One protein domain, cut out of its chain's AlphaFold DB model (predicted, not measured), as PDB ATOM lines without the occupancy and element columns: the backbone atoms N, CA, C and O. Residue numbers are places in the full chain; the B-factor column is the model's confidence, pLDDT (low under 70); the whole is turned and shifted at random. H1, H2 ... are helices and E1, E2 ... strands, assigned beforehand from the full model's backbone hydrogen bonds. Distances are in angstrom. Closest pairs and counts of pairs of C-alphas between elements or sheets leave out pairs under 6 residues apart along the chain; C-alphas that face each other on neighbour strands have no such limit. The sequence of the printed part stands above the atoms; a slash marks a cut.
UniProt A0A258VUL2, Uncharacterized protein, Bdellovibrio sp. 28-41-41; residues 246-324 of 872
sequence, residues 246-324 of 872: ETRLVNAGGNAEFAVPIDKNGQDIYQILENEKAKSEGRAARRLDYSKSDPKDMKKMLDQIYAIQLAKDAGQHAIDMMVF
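This is residues 246 to 324 of the 872 residues of an uncharacterized protein of Bdellovibrio sp. 28-41-41 (UniProt A0A258VUL2). A two-strand hairpin, E1 and E2, runs along one side of three helices, with H2, the longest, heading roughly the same way as E2. H1 crosses H2 at about a right angle, meeting it with residues 270 to 274 alone, and short H3 follows the far end of H2. The printed part has 79 residues with two named strands and three named helices, in the order E1, E2, H1, H2, H3; the sheet is antiparallel and the class is mixed, helices and strands. It is compact and rounded, with a radius of gyration of the C-alphas of 12.8 A and spans of 34 by 31 by 18 A.

E1, residues 247 to 251, starts at C-alpha 247 (19.113, 2.277, -1.777) and is 13.0 A long, as is E2, residues 257 to 261. H1, residues 269 to 280, is 16.5 A long. H2, residues 302 to 314, is 18.2 A long. H3, residues 316 to 321, is 8.7 A long and ends at C-alpha 321 (12.013, 11.380, -5.238).

E1 and E2 form a hairpin at 146 degrees, with N 248 and O 260 2.8 A apart, within hydrogen-bond range. The closest C-alphas of E2 and H1, Pro 261 and Ile 269, are 5.8 A apart. H1 touches H2, about perpendicular at 73 degrees; their closest C-alphas, Tyr 270 and Ala 307, are 5.4 A apart. H1, with residues 269 to 273 alone, only just touches H3, with 3 pairs of C-alphas within 8 A, the closest Ile 269 and Met 321 at 7.1 A. E1 is apart from the helices. In H1, H2 and H3 every O i to N i+4 pair is within hydrogen-bond range.

The C-alphas farthest apart, Lys 264 and Lys 296, are 37.4 A apart. The printed part has no cut. The link from H1 to H2, residues 281 to 301, is long. Residue 255 and residues 293 to 301 are under pLDDT 70.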
ATOM      1  N   GLU A 246      17.081   2.567  -6.091       91.88
ATOM      2  CA  GLU A 246      18.423   2.589  -5.525       91.88
ATOM      3  C   GLU A 246      18.338   2.890  -4.026       91.88
ATOM      4  O   GLU A 246      17.582   3.767  -3.583       91.88
ATOM      5  N   THR A 247      19.094   2.135  -3.231       91.94
ATOM      6  CA  THR A 247      19.113   2.277  -1.777       91.94
ATOM      7  C   THR A 247      20.532   2.287  -1.240       91.94
ATOM      8  O   THR A 247      21.467   1.785  -1.856       91.94
ATOM      9  N   ARG A 248      20.682   2.852  -0.045       88.81
ATOM     10  CA  ARG A 248      21.884   2.727   0.771       88.81
ATOM     11  C   ARG A 248      21.565   1.882   1.992       88.81
ATOM     12  O   ARG A 248      20.579   2.139   2.687       88.81
ATOM     13  N   LEU A 249      22.413   0.899   2.278       87.94
ATOM     14  CA  LEU A 249      22.296   0.107   3.495       87.94
ATOM     15  C   LEU A 249      22.859   0.893   4.680       87.94
ATOM     16  O   LEU A 249      23.979   1.399   4.643       87.94
ATOM     17  N   VAL A 250      22.074   1.000   5.748       87.62
ATOM     18  CA  VAL A 250      22.487   1.642   7.002       87.62
ATOM     19  C   VAL A 250      22.398   0.656   8.158       87.62
ATOM     20  O   VAL A 250      21.599  -0.283   8.138       87.62
ATOM     21  N   ASN A 251      23.224   0.859   9.188       84.00
ATOM     22  CA  ASN A 251      23.212   0.004  10.372       84.00
ATOM     23  C   ASN A 251      21.834   0.042  11.054       84.00
ATOM     24  O   ASN A 251      21.332   1.111  11.397       84.00
ATOM     25  N   ALA A 252      21.263  -1.139  11.282       80.62
ATOM     26  CA  ALA A 252      19.945  -1.330  11.876       80.62
ATOM     27  C   ALA A 252      20.010  -1.961  13.280       80.62
ATOM     28  O   ALA A 252      19.043  -2.549  13.751       80.62
ATOM     29  N   GLY A 253      21.158  -1.874  13.953       72.25
ATOM     30  CA  GLY A 253      21.421  -2.519  15.236       72.25
ATOM     31  C   GLY A 253      22.046  -3.912  15.084       72.25
ATOM     32  O   GLY A 253      21.601  -4.765  14.314       72.25
ATOM     33  N   GLY A 254      23.111  -4.171  15.846       72.31
ATOM     34  CA  GLY A 254      23.862  -5.425  15.748       72.31
ATOM     35  C   GLY A 254      24.430  -5.649  14.339       72.31
ATOM     36  O   GLY A 254      25.159  -4.804  13.828       72.31
ATOM     37  N   ASN A 255      24.095  -6.793  13.731       68.50
ATOM     38  CA  ASN A 255      24.464  -7.157  12.351       68.50
ATOM     39  C   ASN A 255      23.300  -6.972  11.354       68.50
ATOM     40  O   ASN A 255      23.335  -7.556  10.267       68.50
ATOM     41  N   ALA A 256      22.230  -6.276  11.744       77.31
ATOM     42  CA  ALA A 256      21.131  -5.971  10.842       77.31
ATOM     43  C   ALA A 256      21.466  -4.731  10.004       77.31
ATOM     44  O   ALA A 256      22.130  -3.803  10.473       77.31
ATOM     45  N   GLU A 257      20.963  -4.720   8.777       85.19
ATOM     46  CA  GLU A 257      21.060  -3.607   7.836       85.19
ATOM     47  C   GLU A 257      19.648  -3.240   7.386       85.19
ATOM     48  O   GLU A 257      18.797  -4.121   7.239       85.19
ATOM     49  N   PHE A 258      19.408  -1.947   7.194       89.75
ATOM     50  CA  PHE A 258      18.139  -1.409   6.718       89.75
ATOM     51  C   PHE A 258      18.367  -0.660   5.407       89.75
ATOM     52  O   PHE A 258      19.320   0.111   5.293       89.75
ATOM     53  N   ALA A 259      17.513  -0.909   4.416       92.12
ATOM     54  CA  ALA A 259      17.617  -0.285   3.105       92.12
ATOM     55  C   ALA A 259      16.911   1.071   3.102       92.12
ATOM     56  O   ALA A 259      15.703   1.161   3.322       92.12
ATOM     57  N   VAL A 260      17.673   2.127   2.835       94.25
ATOM     58  CA  VAL A 260      17.171   3.499   2.765       94.25
ATOM     59  C   VAL A 260      17.136   3.936   1.303       94.25
ATOM     60  O   VAL A 260      18.205   4.031   0.698       94.25
ATOM     61  N   PRO A 261      15.956   4.211   0.715       95.75
ATOM     62  CA  PRO A 261      15.871   4.756  -0.627       95.75
ATOM     63  C   PRO A 261      16.449   6.167  -0.657       95.75
ATOM     64  O   PRO A 261      16.328   6.933   0.305       95.75
ATOM     65  N   ILE A 262      17.084   6.493  -1.772       93.62
ATOM     66  CA  ILE A 262      17.847   7.727  -1.930       93.62
ATOM     67  C   ILE A 262      17.355   8.568  -3.103       93.62
ATOM     68  O   ILE A 262      16.824   8.048  -4.089       93.62
ATOM     69  N   ASP A 263      17.534   9.882  -2.973       93.06
ATOM     70  CA  ASP A 263      17.236  10.846  -4.028       93.06
ATOM     71  C   ASP A 263      18.384  10.959  -5.051       93.06
ATOM     72  O   ASP A 263      19.447  10.347  -4.923       93.06
ATOM     73  N   LYS A 264      18.198  11.804  -6.071       86.50
ATOM     74  CA  LYS A 264      19.212  12.087  -7.106       86.50
ATOM     75  C   LYS A 264      20.544  12.640  -6.575       86.50
ATOM     76  O   LYS A 264      21.527  12.647  -7.310       86.50
ATOM     77  N   ASN A 265      20.570  13.137  -5.339       86.38
ATOM     78  CA  ASN A 265      21.754  13.662  -4.667       86.38
ATOM     79  C   ASN A 265      22.344  12.653  -3.659       86.38
ATOM     80  O   ASN A 265      23.285  12.995  -2.943       86.38
ATOM     81  N   GLY A 266      21.791  11.436  -3.567       87.12
ATOM     82  CA  GLY A 266      22.192  10.413  -2.600       87.12
ATOM     83  C   GLY A 266      21.674  10.648  -1.174       87.12
ATOM     84  O   GLY A 266      22.188  10.051  -0.226       87.12
ATOM     85  N   GLN A 267      20.689  11.531  -0.986       92.94
ATOM     86  CA  GLN A 267      20.112  11.847   0.320       92.94
ATOM     87  C   GLN A 267      19.038  10.839   0.726       92.94
ATOM     88  O   GLN A 267      18.294  10.330  -0.105       92.94
ATOM     89  N   ASP A 268      18.943  10.591   2.030       95.62
ATOM     90  CA  ASP A 268      17.954   9.714   2.655       95.62
ATOM     91  C   ASP A 268      16.524  10.256   2.477       95.62
ATOM     92  O   ASP A 268      16.145  11.257   3.097       95.62
ATOM     93  N   ILE A 269      15.717   9.574   1.657       97.50
ATOM     94  CA  ILE A 269      14.335   9.979   1.368       97.50
ATOM     95  C   ILE A 269      13.456   9.929   2.616       97.50
ATOM     96  O   ILE A 269      12.597  10.792   2.799       97.50
ATOM     97  N   TYR A 270      13.659   8.957   3.505       97.00
ATOM     98  CA  TYR A 270      12.856   8.861   4.719       97.00
ATOM     99  C   TYR A 270      13.103  10.059   5.643       97.00
ATOM    100  O   TYR A 270      12.153  10.595   6.216       97.00
ATOM    101  N   GLN A 271      14.352  10.521   5.754       97.25
ATOM    102  CA  GLN A 271      14.678  11.724   6.521       97.25
ATOM    103  C   GLN A 271      14.112  12.996   5.870       97.25
ATOM    104  O   GLN A 271      13.665  13.891   6.590       97.25
ATOM    105  N   ILE A 272      14.091  13.082   4.534       97.50
ATOM    106  CA  ILE A 272      13.454  14.196   3.808       97.50
ATOM    107  C   ILE A 272      11.952  14.244   4.119       97.50
ATOM    108  O   ILE A 272      11.457  15.284   4.553       97.50
ATOM    109  N   LEU A 273      11.250  13.115   3.993       97.62
ATOM    110  CA  LEU A 273       9.815  13.021   4.282       97.62
ATOM    111  C   LEU A 273       9.485  13.380   5.737       97.62
ATOM    112  O   LEU A 273       8.495  14.060   6.001       97.62
ATOM    113  N   GLU A 274      10.322  12.964   6.689       96.81
ATOM    114  CA  GLU A 274      10.185  13.361   8.093       96.81
ATOM    115  C   GLU A 274      10.344  14.878   8.273       96.81
ATOM    116  O   GLU A 274       9.554  15.495   8.988       96.81
ATOM    117  N   ASN A 275      11.318  15.497   7.602       97.25
ATOM    118  CA  ASN A 275      11.517  16.945   7.662       97.25
ATOM    119  C   ASN A 275      10.315  17.708   7.085       97.25
ATOM    120  O   ASN A 275       9.869  18.698   7.671       97.25
ATOM    121  N   GLU A 276       9.777  17.247   5.955       97.25
ATOM    122  CA  GLU A 276       8.602  17.833   5.304       97.25
ATOM    123  C   GLU A 276       7.350  17.702   6.175       97.25
ATOM    124  O   GLU A 276       6.659  18.695   6.424       97.25
ATOM    125  N   LYS A 277       7.099  16.500   6.708       96.12
ATOM    126  CA  LYS A 277       5.975  16.243   7.612       96.12
ATOM    127  C   LYS A 277       6.074  17.099   8.870       96.12
ATOM    128  O   LYS A 277       5.113  17.785   9.209       96.12
ATOM    129  N   ALA A 278       7.238  17.134   9.515       95.19
ATOM    130  CA  ALA A 278       7.472  17.943  10.707       95.19
ATOM    131  C   ALA A 278       7.199  19.433  10.464       95.19
ATOM    132  O   ALA A 278       6.499  20.072  11.251       95.19
ATOM    133  N   LYS A 279       7.684  19.962   9.335       96.44
ATOM    134  CA  LYS A 279       7.427  21.341   8.913       96.44
ATOM    135  C   LYS A 279       5.931  21.603   8.711       96.44
ATOM    136  O   LYS A 279       5.447  22.638   9.159       96.44
ATOM    137  N   SER A 280       5.207  20.680   8.074       95.44
ATOM    138  CA  SER A 280       3.755  20.798   7.865       95.44
ATOM    139  C   SER A 280       2.950  20.756   9.171       95.44
ATOM    140  O   SER A 280       1.932  21.429   9.294       95.44
ATOM    141  N   GLU A 281       3.446  20.026  10.171       95.69
ATOM    142  CA  GLU A 281       2.835  19.873  11.496       95.69
ATOM    143  C   GLU A 281       3.295  20.956  12.493       95.69
ATOM    144  O   GLU A 281       2.885  20.945  13.653       95.69
ATOM    145  N   GLY A 282       4.160  21.890  12.076       95.12
ATOM    146  CA  GLY A 282       4.690  22.950  12.940       95.12
ATOM    147  C   GLY A 282       5.588  22.441  14.074       95.12
ATOM    148  O   GLY A 282       5.734  23.117  15.094       95.12
ATOM    149  N   ARG A 283       6.192  21.258  13.918       96.31
ATOM    150  CA  ARG A 283       7.095  20.645  14.902       96.31
ATOM    151  C   ARG A 283       8.533  20.589  14.391       96.31
ATOM    152  O   ARG A 283       8.793  20.627  13.191       96.31
ATOM    153  N   ALA A 284       9.487  20.444  15.308       91.00
ATOM    154  CA  ALA A 284      10.865  20.150  14.935       91.00
ATOM    155  C   ALA A 284      10.961  18.755  14.293       91.00
ATOM    156  O   ALA A 284      10.347  17.793  14.771       91.00
ATOM    157  N   ALA A 285      11.738  18.650  13.215       89.31
ATOM    158  CA  ALA A 285      12.022  17.373  12.580       89.31
ATOM    159  C   ALA A 285      12.875  16.506  13.503       89.31
ATOM    160  O   ALA A 285      13.853  16.979  14.091       89.31
ATOM    161  N   ARG A 286      12.511  15.229  13.635       91.62
ATOM    162  CA  ARG A 286      13.340  14.281  14.377       91.62
ATOM    163  C   ARG A 286      14.380  13.676  13.442       91.62
ATOM    164  O   ARG A 286      14.102  13.390  12.281       91.62
ATOM    165  N   ARG A 287      15.580  13.437  13.964       92.38
ATOM    166  CA  ARG A 287      16.578  12.625  13.267       92.38
ATOM    167  C   ARG A 287      16.181  11.157  13.390       92.38
ATOM    168  O   ARG A 287      16.050  10.667  14.514       92.38
ATOM    169  N   LEU A 288      16.001  10.486  12.259       91.00
ATOM    170  CA  LEU A 288      15.739   9.052  12.223       91.00
ATOM    171  C   LEU A 288      17.013   8.300  12.614       91.00
ATOM    172  O   LEU A 288      18.104   8.588  12.118       91.00
ATOM    173  N   ASP A 289      16.878   7.361  13.544       89.62
ATOM    174  CA  ASP A 289      17.962   6.482  13.963       89.62
ATOM    175  C   ASP A 289      17.523   5.033  13.780       89.62
ATOM    176  O   ASP A 289      16.878   4.424  14.636       89.62
ATOM    177  N   TYR A 290      17.902   4.479  12.633       88.44
ATOM    178  CA  TYR A 290      17.543   3.125  12.233       88.44
ATOM    179  C   TYR A 290      18.150   2.044  13.134       88.44
ATOM    180  O   TYR A 290      17.700   0.904  13.071       88.44
ATOM    181  N   SER A 291      19.112   2.381  14.002       82.56
ATOM    182  CA  SER A 291      19.696   1.439  14.960       82.56
ATOM    183  C   SER A 291      18.868   1.265  16.242       82.56
ATOM    184  O   SER A 291      19.125   0.343  17.022       82.56
ATOM    185  N   LYS A 292      17.860   2.120  16.479       71.25
ATOM    186  CA  LYS A 292      17.030   2.069  17.691       71.25
ATOM    187  C   LYS A 292      16.030   0.913  17.664       71.25
ATOM    188  O   LYS A 292      15.126   0.858  16.831       71.25
ATOM    189  N   SER A 293      16.127   0.050  18.670       62.25
ATOM    190  CA  SER A 293      15.111  -0.947  19.023       62.25
ATOM    191  C   SER A 293      14.266  -0.481  20.216       62.25
ATOM    192  O   SER A 293      14.804   0.141  21.133       62.25
ATOM    193  N   ASP A 294      12.976  -0.829  20.258       53.38
ATOM    194  CA  ASP A 294      12.139  -0.640  21.455       53.38
ATOM    195  C   ASP A 294      12.731  -1.422  22.656       53.38
ATOM    196  O   ASP A 294      12.926  -2.639  22.560       53.38
ATOM    197  N   PRO A 295      13.006  -0.768  23.805       47.59
ATOM    198  CA  PRO A 295      13.526  -1.432  25.002       47.59
ATOM    199  C   PRO A 295      12.620  -2.540  25.563       47.59
ATOM    200  O   PRO A 295      13.106  -3.415  26.278       47.59
ATOM    201  N   LYS A 296      11.308  -2.499  25.285       47.91
ATOM    202  CA  LYS A 296      10.315  -3.476  25.769       47.91
ATOM    203  C   LYS A 296      10.008  -4.579  24.757       47.91
ATOM    204  O   LYS A 296       9.469  -5.615  25.142       47.91
ATOM    205  N   ASP A 297      10.359  -4.376  23.493       52.09
ATOM    206  CA  ASP A 297      10.175  -5.347  22.419       52.09
ATOM    207  C   ASP A 297      11.264  -5.143  21.361       52.09
ATOM    208  O   ASP A 297      11.078  -4.414  20.390       52.09
ATOM    209  N   MET A 298      12.415  -5.809  21.525       48.75
ATOM    210  CA  MET A 298      13.557  -5.686  20.599       48.75
ATOM    211  C   MET A 298      13.212  -6.019  19.130       48.75
ATOM    212  O   MET A 298      14.044  -5.803  18.252       48.75
ATOM    213  N   LYS A 299      12.009  -6.541  18.843       50.31
ATOM    214  CA  LYS A 299      11.490  -6.779  17.488       50.31
ATOM    215  C   LYS A 299      10.826  -5.553  16.848       50.31
ATOM    216  O   LYS A 299      10.552  -5.589  15.652       50.31
ATOM    217  N   LYS A 300      10.563  -4.476  17.595       52.94
ATOM    218  CA  LYS A 300       9.996  -3.229  17.064       52.94
ATOM    219  C   LYS A 300      11.099  -2.204  16.842       52.94
ATOM    220  O   LYS A 300      11.461  -1.437  17.733       52.94
ATOM    221  N   MET A 301      11.628  -2.188  15.624       62.59
ATOM    222  CA  MET A 301      12.494  -1.117  15.130       62.59
ATOM    223  C   MET A 301      11.620   0.095  14.780       62.59
ATOM    224  O   MET A 301      11.179   0.259  13.643       62.59
ATOM    225  N   LEU A 302      11.292   0.898  15.801       74.62
ATOM    226  CA  LEU A 302      10.270   1.955  15.734       74.62
ATOM    227  C   LEU A 302      10.501   2.941  14.580       74.62
ATOM    228  O   LEU A 302       9.551   3.285  13.878       74.62
ATOM    229  N   ASP A 303      11.750   3.353  14.350       85.56
ATOM    230  CA  ASP A 303      12.076   4.315  13.292       85.56
ATOM    231  C   ASP A 303      12.054   3.692  11.890       85.56
ATOM    232  O   ASP A 303      11.685   4.380  10.944       85.56
ATOM    233  N   GLN A 304      12.342   2.397  11.744       88.62
ATOM    234  CA  GLN A 304      12.250   1.702  10.452       88.62
ATOM    235  C   GLN A 304      10.793   1.515  10.025       88.62
ATOM    236  O   GLN A 304      10.420   1.864   8.907       88.62
ATOM    237  N   ILE A 305       9.942   1.040  10.942       88.69
ATOM    238  CA  ILE A 305       8.499   0.894  10.695       88.69
ATOM    239  C   ILE A 305       7.891   2.256  10.357       88.69
ATOM    240  O   ILE A 305       7.132   2.380   9.396       88.69
ATOM    241  N   TYR A 306       8.254   3.291  11.122       90.69
ATOM    242  CA  TYR A 306       7.805   4.651  10.860       90.69
ATOM    243  C   TYR A 306       8.274   5.173   9.502       90.69
ATOM    244  O   TYR A 306       7.471   5.740   8.774       90.69
ATOM    245  N   ALA A 307       9.543   4.974   9.145       93.56
ATOM    246  CA  ALA A 307      10.107   5.409   7.872       93.56
ATOM    247  C   ALA A 307       9.404   4.753   6.672       93.56
ATOM    248  O   ALA A 307       9.017   5.434   5.721       93.56
ATOM    249  N   ILE A 308       9.150   3.444   6.751       93.75
ATOM    250  CA  ILE A 308       8.377   2.720   5.734       93.75
ATOM    251  C   ILE A 308       6.957   3.286   5.638       93.75
ATOM    252  O   ILE A 308       6.446   3.476   4.533       93.75
ATOM    253  N   GLN A 309       6.322   3.573   6.778       94.38
ATOM    254  CA  GLN A 309       4.983   4.155   6.795       94.38
ATOM    255  C   GLN A 309       4.968   5.576   6.220       94.38
ATOM    256  O   GLN A 309       4.087   5.873   5.425       94.38
ATOM    257  N   LEU A 310       5.963   6.415   6.529       95.00
ATOM    258  CA  LEU A 310       6.106   7.755   5.951       95.00
ATOM    259  C   LEU A 310       6.118   7.712   4.424       95.00
ATOM    260  O   LEU A 310       5.403   8.478   3.782       95.00
ATOM    261  N   ALA A 311       6.907   6.810   3.838       96.31
ATOM    262  CA  ALA A 311       6.958   6.677   2.387       96.31
ATOM    263  C   ALA A 311       5.638   6.159   1.808       96.31
ATOM    264  O   ALA A 311       5.178   6.679   0.794       96.31
ATOM    265  N   LYS A 312       4.995   5.184   2.464       96.00
ATOM    266  CA  LYS A 312       3.672   4.691   2.050       96.00
ATOM    267  C   LYS A 312       2.605   5.789   2.096       96.00
ATOM    268  O   LYS A 312       1.827   5.887   1.153       96.00
ATOM    269  N   ASP A 313       2.603   6.617   3.141       96.00
ATOM    270  CA  ASP A 313       1.666   7.733   3.314       96.00
ATOM    271  C   ASP A 313       1.893   8.833   2.265       96.00
ATOM    272  O   ASP A 313       0.936   9.391   1.733       96.00
ATOM    273  N   ALA A 314       3.155   9.130   1.937       96.25
ATOM    274  CA  ALA A 314       3.512  10.104   0.904       96.25
ATOM    275  C   ALA A 314       3.221   9.606  -0.528       96.25
ATOM    276  O   ALA A 314       3.084  10.416  -1.448       96.25
ATOM    277  N   GLY A 315       3.107   8.290  -0.734       95.56
ATOM    278  CA  GLY A 315       2.670   7.685  -1.993       95.56
ATOM    279  C   GLY A 315       3.525   8.112  -3.190       95.56
ATOM    280  O   GLY A 315       4.740   7.919  -3.198       95.56
ATOM    281  N   GLN A 316       2.889   8.703  -4.207       96.06
ATOM    282  CA  GLN A 316       3.564   9.126  -5.438       96.06
ATOM    283  C   GLN A 316       4.677  10.154  -5.184       96.06
ATOM    284  O   GLN A 316       5.715  10.066  -5.827       96.06
ATOM    285  N   HIS A 317       4.521  11.051  -4.201       97.00
ATOM    286  CA  HIS A 317       5.561  12.031  -3.851       97.00
ATOM    287  C   HIS A 317       6.863  11.347  -3.413       97.00
ATOM    288  O   HIS A 317       7.945  11.727  -3.849       97.00
ATOM    289  N   ALA A 318       6.773  10.275  -2.616       97.12
ATOM    290  CA  ALA A 318       7.949   9.488  -2.251       97.12
ATOM    291  C   ALA A 318       8.574   8.789  -3.468       97.12
ATOM    292  O   ALA A 318       9.794   8.765  -3.594       97.12
ATOM    293  N   ILE A 319       7.745   8.246  -4.366       97.06
ATOM    294  CA  ILE A 319       8.198   7.561  -5.588       97.06
ATOM    295  C   ILE A 319       8.916   8.531  -6.534       97.06
ATOM    296  O   ILE A 319       9.935   8.162  -7.107       97.06
ATOM    297  N   ASP A 320       8.426   9.762  -6.675       96.31
ATOM    298  CA  ASP A 320       9.013  10.777  -7.559       96.31
ATOM    299  C   ASP A 320      10.397  11.246  -7.088       96.31
ATOM    300  O   ASP A 320      11.213  11.696  -7.895       96.31
ATOM    301  N   MET A 321      10.683  11.121  -5.789       96.19
ATOM    302  CA  MET A 321      12.013  11.380  -5.238       96.19
ATOM    303  C   MET A 321      12.982  10.210  -5.432       96.19
ATOM    304  O   MET A 321      14.189  10.439  -5.469       96.19
ATOM    305  N   MET A 322      12.481   8.973  -5.529       96.06
ATOM    306  CA  MET A 322      13.309   7.770  -5.639       96.06
ATOM    307  C   MET A 322      14.046   7.696  -6.976       96.06
ATOM    308  O   MET A 322      13.501   7.975  -8.045       96.06
ATOM    309  N   VAL A 323      15.289   7.227  -6.916       92.00
ATOM    310  CA  VAL A 323      16.084   6.906  -8.101       92.00
ATOM    311  C   VAL A 323      15.826   5.467  -8.542       92.00
ATOM    312  O   VAL A 323      15.896   4.549  -7.733       92.00
ATOM    313  N   PHE A 324      15.583   5.263  -9.839       92.81
ATOM    314  CA  PHE A 324      15.461   3.941 -10.461       92.81
ATOM    315  C   PHE A 324      16.423   3.842 -11.639       92.81
ATOM    316  O   PHE A 324      16.438   4.730 -12.493       92.81
TER     317      PHE A 324